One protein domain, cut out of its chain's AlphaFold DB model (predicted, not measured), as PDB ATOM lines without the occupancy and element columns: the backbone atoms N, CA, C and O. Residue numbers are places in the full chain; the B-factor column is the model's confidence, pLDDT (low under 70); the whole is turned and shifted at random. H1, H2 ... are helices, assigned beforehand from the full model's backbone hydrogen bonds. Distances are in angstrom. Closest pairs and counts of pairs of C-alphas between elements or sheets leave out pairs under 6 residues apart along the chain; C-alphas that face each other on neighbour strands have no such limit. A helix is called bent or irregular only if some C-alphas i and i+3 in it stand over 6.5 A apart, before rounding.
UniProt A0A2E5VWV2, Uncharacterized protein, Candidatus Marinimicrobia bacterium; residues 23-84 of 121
ATOM      1  N   GLN A  23     170.156 155.339 170.339       59.94
ATOM      2  CA  GLN A  23     169.998 153.921 170.070       59.94
ATOM      3  C   GLN A  23     168.595 153.753 169.504       59.94
ATOM      4  O   GLN A  23     167.671 154.463 169.898       59.94
ATOM      5  N   ASN A  24     168.453 152.849 168.537       68.69
ATOM      6  CA  ASN A  24     167.214 152.654 167.794       68.69
ATOM      7  C   ASN A  24     165.997 152.612 168.742       68.69
ATOM      8  O   ASN A  24     165.989 151.805 169.675       68.69
ATOM      9  N   PRO A  25     164.943 153.419 168.512       71.06
ATOM     10  CA  PRO A  25     163.789 153.484 169.416       71.06
ATOM     11  C   PRO A  25     163.142 152.102 169.610       71.06
ATOM     12  O   PRO A  25     162.658 151.779 170.690       71.06
ATOM     13  N   CYS A  26     163.230 151.237 168.591       78.56
ATOM     14  CA  CYS A  26     162.744 149.858 168.598       78.56
ATOM     15  C   CYS A  26     163.562 148.854 169.437       78.56
ATOM     16  O   CYS A  26     163.066 147.751 169.674       78.56
ATOM     17  N   SER A  27     164.796 149.171 169.853       82.94
ATOM     18  CA  SER A  27     165.635 148.282 170.681       82.94
ATOM     19  C   SER A  27     165.492 148.538 172.183       82.94
ATOM     20  O   SER A  27     166.203 147.929 172.980       82.94
ATOM     21  N   HIS A  28     164.582 149.426 172.589       86.88
ATOM     22  CA  HIS A  28     164.351 149.722 173.998       86.88
ATOM     23  C   HIS A  28     163.875 148.465 174.761       86.88
ATOM     24  O   HIS A  28     163.016 147.735 174.251       86.88
ATOM     25  N   PRO A  29     164.348 148.217 176.000       89.31
ATOM     26  CA  PRO A  29     163.986 147.029 176.782       89.31
ATOM     27  C   PRO A  29     162.472 146.865 176.969       89.31
ATOM     28  O   PRO A  29     161.966 145.755 176.884       89.31
ATOM     29  N   LEU A  30     161.728 147.968 177.127       89.75
ATOM     30  CA  LEU A  30     160.256 147.942 177.197       89.75
ATOM     31  C   LEU A  30     159.595 147.376 175.928       89.75
ATOM     32  O   LEU A  30     158.603 146.662 176.025       89.75
ATOM     33  N   ILE A  31     160.136 147.676 174.743       88.75
ATOM     34  CA  ILE A  31     159.613 147.131 173.482       88.75
ATOM     35  C   ILE A  31     160.005 145.662 173.343       88.75
ATOM     36  O   ILE A  31     159.194 144.864 172.882       88.75
ATOM     37  N   LYS A  32     161.219 145.287 173.768       89.81
ATOM     38  CA  LYS A  32     161.646 143.883 173.796       89.81
ATOM     39  C   LYS A  32     160.742 143.046 174.708       89.81
ATOM     40  O   LYS A  32     160.223 142.028 174.267       89.81
ATOM     41  N   LEU A  33     160.465 143.539 175.915       91.62
ATOM     42  CA  LEU A  33     159.551 142.908 176.866       91.62
ATOM     43  C   LEU A  33     158.144 142.740 176.275       91.62
ATOM     44  O   LEU A  33     157.570 141.658 176.351       91.62
ATOM     45  N   ALA A  34     157.612 143.792 175.643       91.31
ATOM     46  CA  ALA A  34     156.301 143.743 175.003       91.31
ATOM     47  C   ALA A  34     156.265 142.793 173.795       91.31
ATOM     48  O   ALA A  34     155.242 142.170 173.533       91.31
ATOM     49  N   ARG A  35     157.375 142.653 173.064       89.31
ATOM     50  CA  ARG A  35     157.493 141.724 171.933       89.31
ATOM     51  C   ARG A  35     157.478 140.263 172.375       89.31
ATOM     52  O   ARG A  35     156.977 139.432 171.629       89.31
ATOM     53  N   GLU A  36     158.055 139.960 173.532       90.12
ATOM     54  CA  GLU A  36     158.134 138.593 174.057       90.12
ATOM     55  C   GLU A  36     156.856 138.200 174.812       90.12
ATOM     56  O   GLU A  36     156.364 137.091 174.636       90.12
ATOM     57  N   ASN A  37     156.283 139.119 175.600       90.44
ATOM     58  CA  ASN A  37     155.215 138.805 176.557       90.44
ATOM     59  C   ASN A  37     153.892 139.575 176.335       90.44
ATOM     60  O   ASN A  37     152.935 139.388 177.091       90.44
ATOM     61  N   GLY A  38     153.814 140.447 175.325       91.00
ATOM     62  CA  GLY A  38     152.665 141.326 175.061       91.00
ATOM     63  C   GLY A  38     152.673 142.630 175.874       91.00
ATOM     64  O   GLY A  38     153.473 142.816 176.798       91.00
ATOM     65  N   ILE A  39     151.760 143.558 175.564       92.94
ATOM     66  CA  ILE A  39     151.696 144.884 176.213       92.94
ATOM     67  C   ILE A  39     151.415 144.784 177.708       92.94
ATOM     68  O   ILE A  39     151.917 145.601 178.478       92.94
ATOM     69  N   LYS A  40     150.634 143.791 178.144       88.62
ATOM     70  CA  LYS A  40     150.262 143.652 179.562       88.62
ATOM     71  C   LYS A  40     151.439 143.289 180.477       88.62
ATOM     72  O   LYS A  40     151.295 143.407 181.688       88.62
ATOM     73  N   ALA A  41     152.584 142.878 179.924       91.44
ATOM     74  CA  ALA A  41     153.815 142.682 180.691       91.44
ATOM     75  C   ALA A  41     154.513 144.007 181.048       91.44
ATOM     76  O   ALA A  41     155.348 144.042 181.950       91.44
ATOM     77  N   VAL A  42     154.180 145.101 180.355       93.31
ATOM     78  CA  VAL A  42     154.718 146.428 180.660       93.31
ATOM     79  C   VAL A  42     154.093 146.922 181.969       93.31
ATOM     80  O   VAL A  42     152.865 146.982 182.075       93.31
ATOM     81  N   PRO A  43     154.902 147.311 182.969       93.00
ATOM     82  CA  PRO A  43     154.372 147.817 184.227       93.00
ATOM     83  C   PRO A  43     153.592 149.118 183.998       93.00
ATOM     84  O   PRO A  43     153.981 149.956 183.186       93.00
ATOM     85  N   ILE A  44     152.506 149.310 184.754       92.44
ATOM     86  CA  ILE A  44     151.535 150.408 184.559       92.44
ATOM     87  C   ILE A  44     152.217 151.786 184.533       92.44
ATOM     88  O   ILE A  44     151.892 152.622 183.690       92.44
ATOM     89  N   LYS A  45     153.218 151.991 185.397       92.69
ATOM     90  CA  LYS A  45     154.024 153.221 185.468       92.69
ATOM     91  C   LYS A  45     154.730 153.574 184.150       92.69
ATOM     92  O   LYS A  45     154.862 154.748 183.821       92.69
ATOM     93  N   ASP A  46     155.117 152.568 183.367       93.00
ATOM     94  CA  ASP A  46     155.908 152.737 182.145       93.00
ATOM     95  C   ASP A  46     155.048 152.669 180.875       93.00
ATOM     96  O   ASP A  46     155.567 152.826 179.769       93.00
ATOM     97  N   VAL A  47     153.725 152.501 180.995       92.69
ATOM     98  CA  VAL A  47     152.807 152.399 179.844       92.69
ATOM     99  C   VAL A  47     152.831 153.667 178.991       92.69
ATOM    100  O   VAL A  47     152.852 153.589 177.760       92.69
ATOM    101  N   PHE A  48     152.867 154.847 179.614       92.50
ATOM    102  CA  PHE A  48     152.963 156.110 178.875       92.50
ATOM    103  C   PHE A  48     154.286 156.227 178.114       92.50
ATOM    104  O   PHE A  48     154.287 156.628 176.947       92.50
ATOM    105  N   LYS A  49     155.399 155.820 178.738       91.69
ATOM    106  CA  LYS A  49     156.722 155.794 178.102       91.69
ATOM    107  C   LYS A  49     156.748 154.799 176.940       91.69
ATOM    108  O   LYS A  49     157.157 155.155 175.839       91.69
ATOM    109  N   TYR A  50     156.210 153.600 177.145       91.88
ATOM    110  CA  TYR A  50     156.051 152.584 176.106       91.88
ATOM    111  C   TYR A  50     155.256 153.105 174.898       91.88
ATOM    112  O   TYR A  50     155.688 152.928 173.759       91.88
ATOM    113  N   ARG A  51     154.137 153.811 175.119       91.75
ATOM    114  CA  ARG A  51     153.330 154.396 174.029       91.75
ATOM    115  C   ARG A  51     154.097 155.431 173.202       91.75
ATOM    116  O   ARG A  51     153.876 155.520 171.994       91.75
ATOM    117  N   ARG A  52     154.983 156.216 173.820       91.38
ATOM    118  CA  ARG A  52     155.851 157.154 173.087       91.38
ATOM    119  C   ARG A  52     156.880 156.387 172.250       91.38
ATOM    120  O   ARG A  52     156.936 156.582 171.038       91.38
ATOM    121  N   LEU A  53     157.565 155.422 172.865       90.44
ATOM    122  CA  LEU A  53     158.591 154.598 172.218       90.44
ATOM    123  C   LEU A  53     158.053 153.779 171.034       90.44
ATOM    124  O   LEU A  53     158.682 153.729 169.979       90.44
ATOM    125  N   ILE A  54     156.873 153.160 171.160       90.06
ATOM    126  CA  ILE A  54     156.272 152.383 170.063       90.06
ATOM    127  C   ILE A  54     155.868 153.294 168.892       90.06
ATOM    128  O   ILE A  54     155.989 152.901 167.732       90.06
ATOM    129  N   LYS A  55     155.435 154.533 169.173       89.75
ATOM    130  CA  LYS A  55     155.082 155.527 168.149       89.75
ATOM    131  C   LYS A  55     156.321 155.995 167.387       89.75
ATOM    132  O   LYS A  55     156.269 156.115 166.166       89.75
ATOM    133  N   GLU A  56     157.427 156.220 168.088       89.12
ATOM    134  CA  GLU A  56     158.727 156.539 167.486       89.12
ATOM    135  C   GLU A  56     159.272 155.364 166.667       89.12
ATOM    136  O   GLU A  56     159.671 155.551 165.522       89.12
ATOM    137  N   CYS A  57     159.179 154.140 167.194       87.00
ATOM    138  CA  CYS A  57     159.571 152.921 166.487       87.00
ATOM    139  C   CYS A  57     158.759 152.694 165.193       87.00
ATOM    140  O   CYS A  57     159.310 152.319 164.153       87.00
ATOM    141  N   LYS A  58     157.451 152.984 165.221       85.75
ATOM    142  CA  LYS A  58     156.594 152.918 164.027       85.75
ATOM    143  C   LYS A  58     156.997 153.965 162.985       85.75
ATOM    144  O   LYS A  58     157.015 153.659 161.797       85.75
ATOM    145  N   LYS A  59     157.364 155.175 163.423       86.56
ATOM    146  CA  LYS A  59     157.871 156.241 162.542       86.56
ATOM    147  C   LYS A  59     159.239 155.916 161.937       86.56
ATOM    148  O   LYS A  59     159.484 156.309 160.806       86.56
ATOM    149  N   SER A  60     160.098 155.172 162.638       81.69
ATOM    150  CA  SER A  60     161.405 154.734 162.120       81.69
ATOM    151  C   SER A  60     161.336 153.575 161.110       81.69
ATOM    152  O   SER A  60     162.366 152.999 160.782       81.69
ATOM    153  N   GLY A  61     160.142 153.209 160.625       70.88
ATOM    154  CA  GLY A  61     159.980 152.263 159.516       70.88
ATOM    155  C   GLY A  61     159.874 150.787 159.905       70.88
ATOM    156  O   GLY A  61     160.039 149.934 159.041       70.88
ATOM    157  N   ASN A  62     159.581 150.451 161.170       77.75
ATOM    158  CA  ASN A  62     159.415 149.053 161.596       77.75
ATOM    159  C   ASN A  62     157.989 148.747 162.114       77.75
ATOM    160  O   ASN A  62     157.790 148.548 163.318       77.75
ATOM    161  N   PRO A  63     156.970 148.722 161.229       81.38
ATOM    162  CA  PRO A  63     155.579 148.460 161.617       81.38
ATOM    163  C   PRO A  63     155.367 147.032 162.146       81.38
ATOM    164  O   PRO A  63     154.557 146.836 163.057       81.38
ATOM    165  N   MET A  64     156.166 146.068 161.671       83.44
ATOM    166  CA  MET A  64     156.079 144.641 162.016       83.44
ATOM    167  C   MET A  64     156.197 144.370 163.520       83.44
ATOM    168  O   MET A  64     155.600 143.430 164.044       83.44
ATOM    169  N   VAL A  65     156.959 145.199 164.246       84.88
ATOM    170  CA  VAL A  65     157.090 145.073 165.706       84.88
ATOM    171  C   VAL A  65     155.755 145.333 166.393       84.88
ATOM    172  O   VAL A  65     155.395 144.600 167.309       84.88
ATOM    173  N   SER A  66     155.017 146.352 165.953       85.75
ATOM    174  CA  SER A  66     153.720 146.687 166.544       85.75
ATOM    175  C   SER A  66     152.651 145.647 166.218       85.75
ATOM    176  O   SER A  66     151.877 145.289 167.101       85.75
ATOM    177  N   GLU A  67     152.660 145.109 164.998       89.75
ATOM    178  CA  GLU A  67     151.726 144.063 164.574       89.75
ATOM    179  C   GLU A  67     151.951 142.767 165.348       89.75
ATOM    180  O   GLU A  67     150.998 142.201 165.874       89.75
ATOM    181  N   ARG A  68     153.208 142.339 165.520       90.00
ATOM    182  CA  ARG A  68     153.524 141.148 166.325       90.00
ATOM    183  C   ARG A  68     153.063 141.290 167.776       90.00
ATOM    184  O   ARG A  68     152.561 140.342 168.364       90.00
ATOM    185  N   ILE A  69     153.256 142.465 168.371       90.81
ATOM    186  CA  ILE A  69     152.800 142.712 169.743       90.81
ATOM    187  C   ILE A  69     151.269 142.623 169.809       90.81
ATOM    188  O   ILE A  69     150.729 141.999 170.719       90.81
ATOM    189  N   GLN A  70     150.573 143.188 168.816       92.06
ATOM    190  CA  GLN A  70     149.120 143.089 168.724       92.06
ATOM    191  C   GLN A  70     148.654 141.639 168.591       92.06
ATOM    192  O   GLN A  70     147.746 141.257 169.320       92.06
ATOM    193  N   THR A  71     149.256 140.819 167.725       94.06
ATOM    194  CA  THR A  71     148.820 139.423 167.545       94.06
ATOM    195  C   THR A  71     148.974 138.597 168.821       94.06
ATOM    196  O   THR A  71     148.056 137.861 169.176       94.06
ATOM    197  N   ILE A  72     150.072 138.780 169.563       92.94
ATOM    198  CA  ILE A  72     150.282 138.137 170.870       92.94
ATOM    199  C   ILE A  72     149.201 138.566 171.869       92.94
ATOM    200  O   ILE A  72     148.631 137.734 172.580       92.94
ATOM    201  N   ASP A  73     148.894 139.864 171.932       93.00
ATOM    202  CA  ASP A  73     147.855 140.371 172.826       93.00
ATOM    203  C   ASP A  73     146.458 139.867 172.446       93.00
ATOM    204  O   ASP A  73     145.693 139.489 173.338       93.00
ATOM    205  N   TRP A  74     146.157 139.790 171.148       93.75
ATOM    206  CA  TRP A  74     144.921 139.221 170.614       93.75
ATOM    207  C   TRP A  74     144.762 137.750 170.991       93.75
ATOM    208  O   TRP A  74     143.722 137.372 171.526       93.75
ATOM    209  N   GLU A  75     145.783 136.922 170.773       94.38
ATOM    210  CA  GLU A  75     145.735 135.494 171.107       94.38
ATOM    211  C   GLU A  75     145.568 135.275 172.618       94.38
ATOM    212  O   GLU A  75     144.741 134.471 173.068       94.38
ATOM    213  N   ARG A  76     146.298 136.055 173.424       91.56
ATOM    214  CA  ARG A  76     146.197 136.042 174.885       91.56
ATOM    215  C   ARG A  76     144.786 136.407 175.353       91.56
ATOM    216  O   ARG A  76     144.244 135.732 176.233       91.56
ATOM    217  N   ASP A  77     144.199 137.470 174.805       91.69
ATOM    218  CA  ASP A  77     142.846 137.906 175.166       91.69
ATOM    219  C   ASP A  77     141.769 136.947 174.638       91.69
ATOM    220  O   ASP A  77     140.815 136.659 175.367       91.69
ATOM    221  N   PHE A  78     141.955 136.348 173.460       93.06
ATOM    222  CA  PHE A  78     141.071 135.312 172.921       93.06
ATOM    223  C   PHE A  78     141.035 134.068 173.822       93.06
ATOM    224  O   PHE A  78     139.960 133.620 174.230       93.06
ATOM    225  N   LYS A  79     142.204 133.546 174.223       92.88
ATOM    226  CA  LYS A  79     142.308 132.361 175.096       92.88
ATOM    227  C   LYS A  79     141.677 132.591 176.475       92.88
ATOM    228  O   LYS A  79     140.995 131.709 177.007       92.88
ATOM    229  N   ARG A  80     141.877 133.778 177.055       89.75
ATOM    230  CA  ARG A  80     141.263 134.151 178.343       89.75
ATOM    231  C   ARG A  80     139.754 134.340 178.235       89.75
ATOM    232  O   ARG A  80     139.028 133.887 179.114       89.75
ATOM    233  N   SER A  81     139.281 134.948 177.149       89.88
ATOM    234  CA  SER A  81     137.847 135.158 176.919       89.88
ATOM    235  C   SER A  81     137.113 133.833 176.721       89.88
ATOM    236  O   SER A  81     136.057 133.637 177.313       89.88
ATOM    237  N   LYS A  82     137.716 132.878 175.999       91.19
ATOM    238  CA  LYS A  82     137.164 131.523 175.823       91.19
ATOM    239  C   LYS A  82     136.930 130.792 177.151       91.19
ATOM    240  O   LYS A  82     135.989 130.020 177.265       91.19
ATOM    241  N   SER A  83     137.796 131.019 178.136       90.81
ATOM    242  CA  SER A  83     137.695 130.411 179.469       90.81
ATOM    243  C   SER A  83     136.955 131.283 180.485       90.81
ATOM    244  O   SER A  83     136.850 130.882 181.638       90.81
ATOM    245  N   MET A  84     136.484 132.476 180.093       88.19
ATOM    246  CA  MET A  84     135.860 133.454 180.994       88.19
ATOM    247  C   MET A  84     136.681 133.693 182.279       88.19
ATOM    248  O   MET A  84     136.132 133.929 183.355       88.19
TER     249      MET A  84
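Overview. This is residues 23 to 84 of the 121 residues of an uncharacterized protein of Candidatus Marinimicrobia bacterium (UniProt A0A2E5VWV2). Two helices, H2 and H3, make a V that meets where the end of H2 turns into the start of H3, and the short first helix H1 packs on one side of this V, touching both of its arms. The far end of H3 sticks out from this body as a free arm, residues 77 to 84, of which 77 to 82 belong to H3. The printed part has 62 residues with three named helices, in the order H1, H2, H3, and no named strand; the class is all helix. It is compact, with a radius of gyration of the C-alphas of 12.1 A, and elongated in outline, spanning 41 by 25 by 15 A.

Along the chain. Start at Gln 23 and read on to C-alpha 29 at (163.986, 147.029, 176.782), where H1 begins; it runs from residue 29 to residue 37. Next find C-alpha 44 at (151.535, 150.408, 184.559), the first of H2, residues 44 to 59, which measures 23.6 A from first to last C-alpha. H2 is irregular: look at C-alphas 45 and 48, which are 7.3 A apart. H3, the longest helix, takes residues 63 to 82 and covers 28.8 A, ending with C-alpha 82 at (137.164, 131.523, 175.823).

Arrangement. Begin with H1, which touches H2; look at Leu 30 and Tyr 50, whose C-alphas are the closest at 6.4 A. The lines of these two helices are about perpendicular, at 85 degrees, and H2 touches H1 with residues 50 to 54 alone. H1 also touches H3, where the closest C-alphas, those of Arg 35 and Ile 69, are 5.3 A apart. They run the same way at a steep tilt of 43 degrees, and H3 touches H1 with residues 65 to 72 alone. H2 and H3 form a helical hairpin, running opposite ways at a steep tilt of 44 degrees. They only just touch, with 3 pairs of C-alphas within 8 A, between residues 54 to 58 of H2 and 63 to 66 of H3; the closest are those of Ile 54 and Ser 66, 7.2 A apart. The helix packing is mostly crossed, with 0 of the 3 touching pairs at a shallow tilt. In H1 and H3 every O i to N i+4 pair is within hydrogen-bond range; in H2 it is 10 of 12.

Size, cuts and confidence. The C-alphas of Gln 23 and Met 84, the two farthest apart, are 41.3 A from each other. Without the residues that stand free, 77 to 84, the body of 54 residues spans 28 by 24 by 14 A. The printed part has no cut; the link from H1 to H2 is short, with 6 residues, and that from H2 to H3 is tight, with 3. In the B-factor column you will find a mean pLDDT of 88.3 over the printed part, and values under 70 at residues 23 to 24.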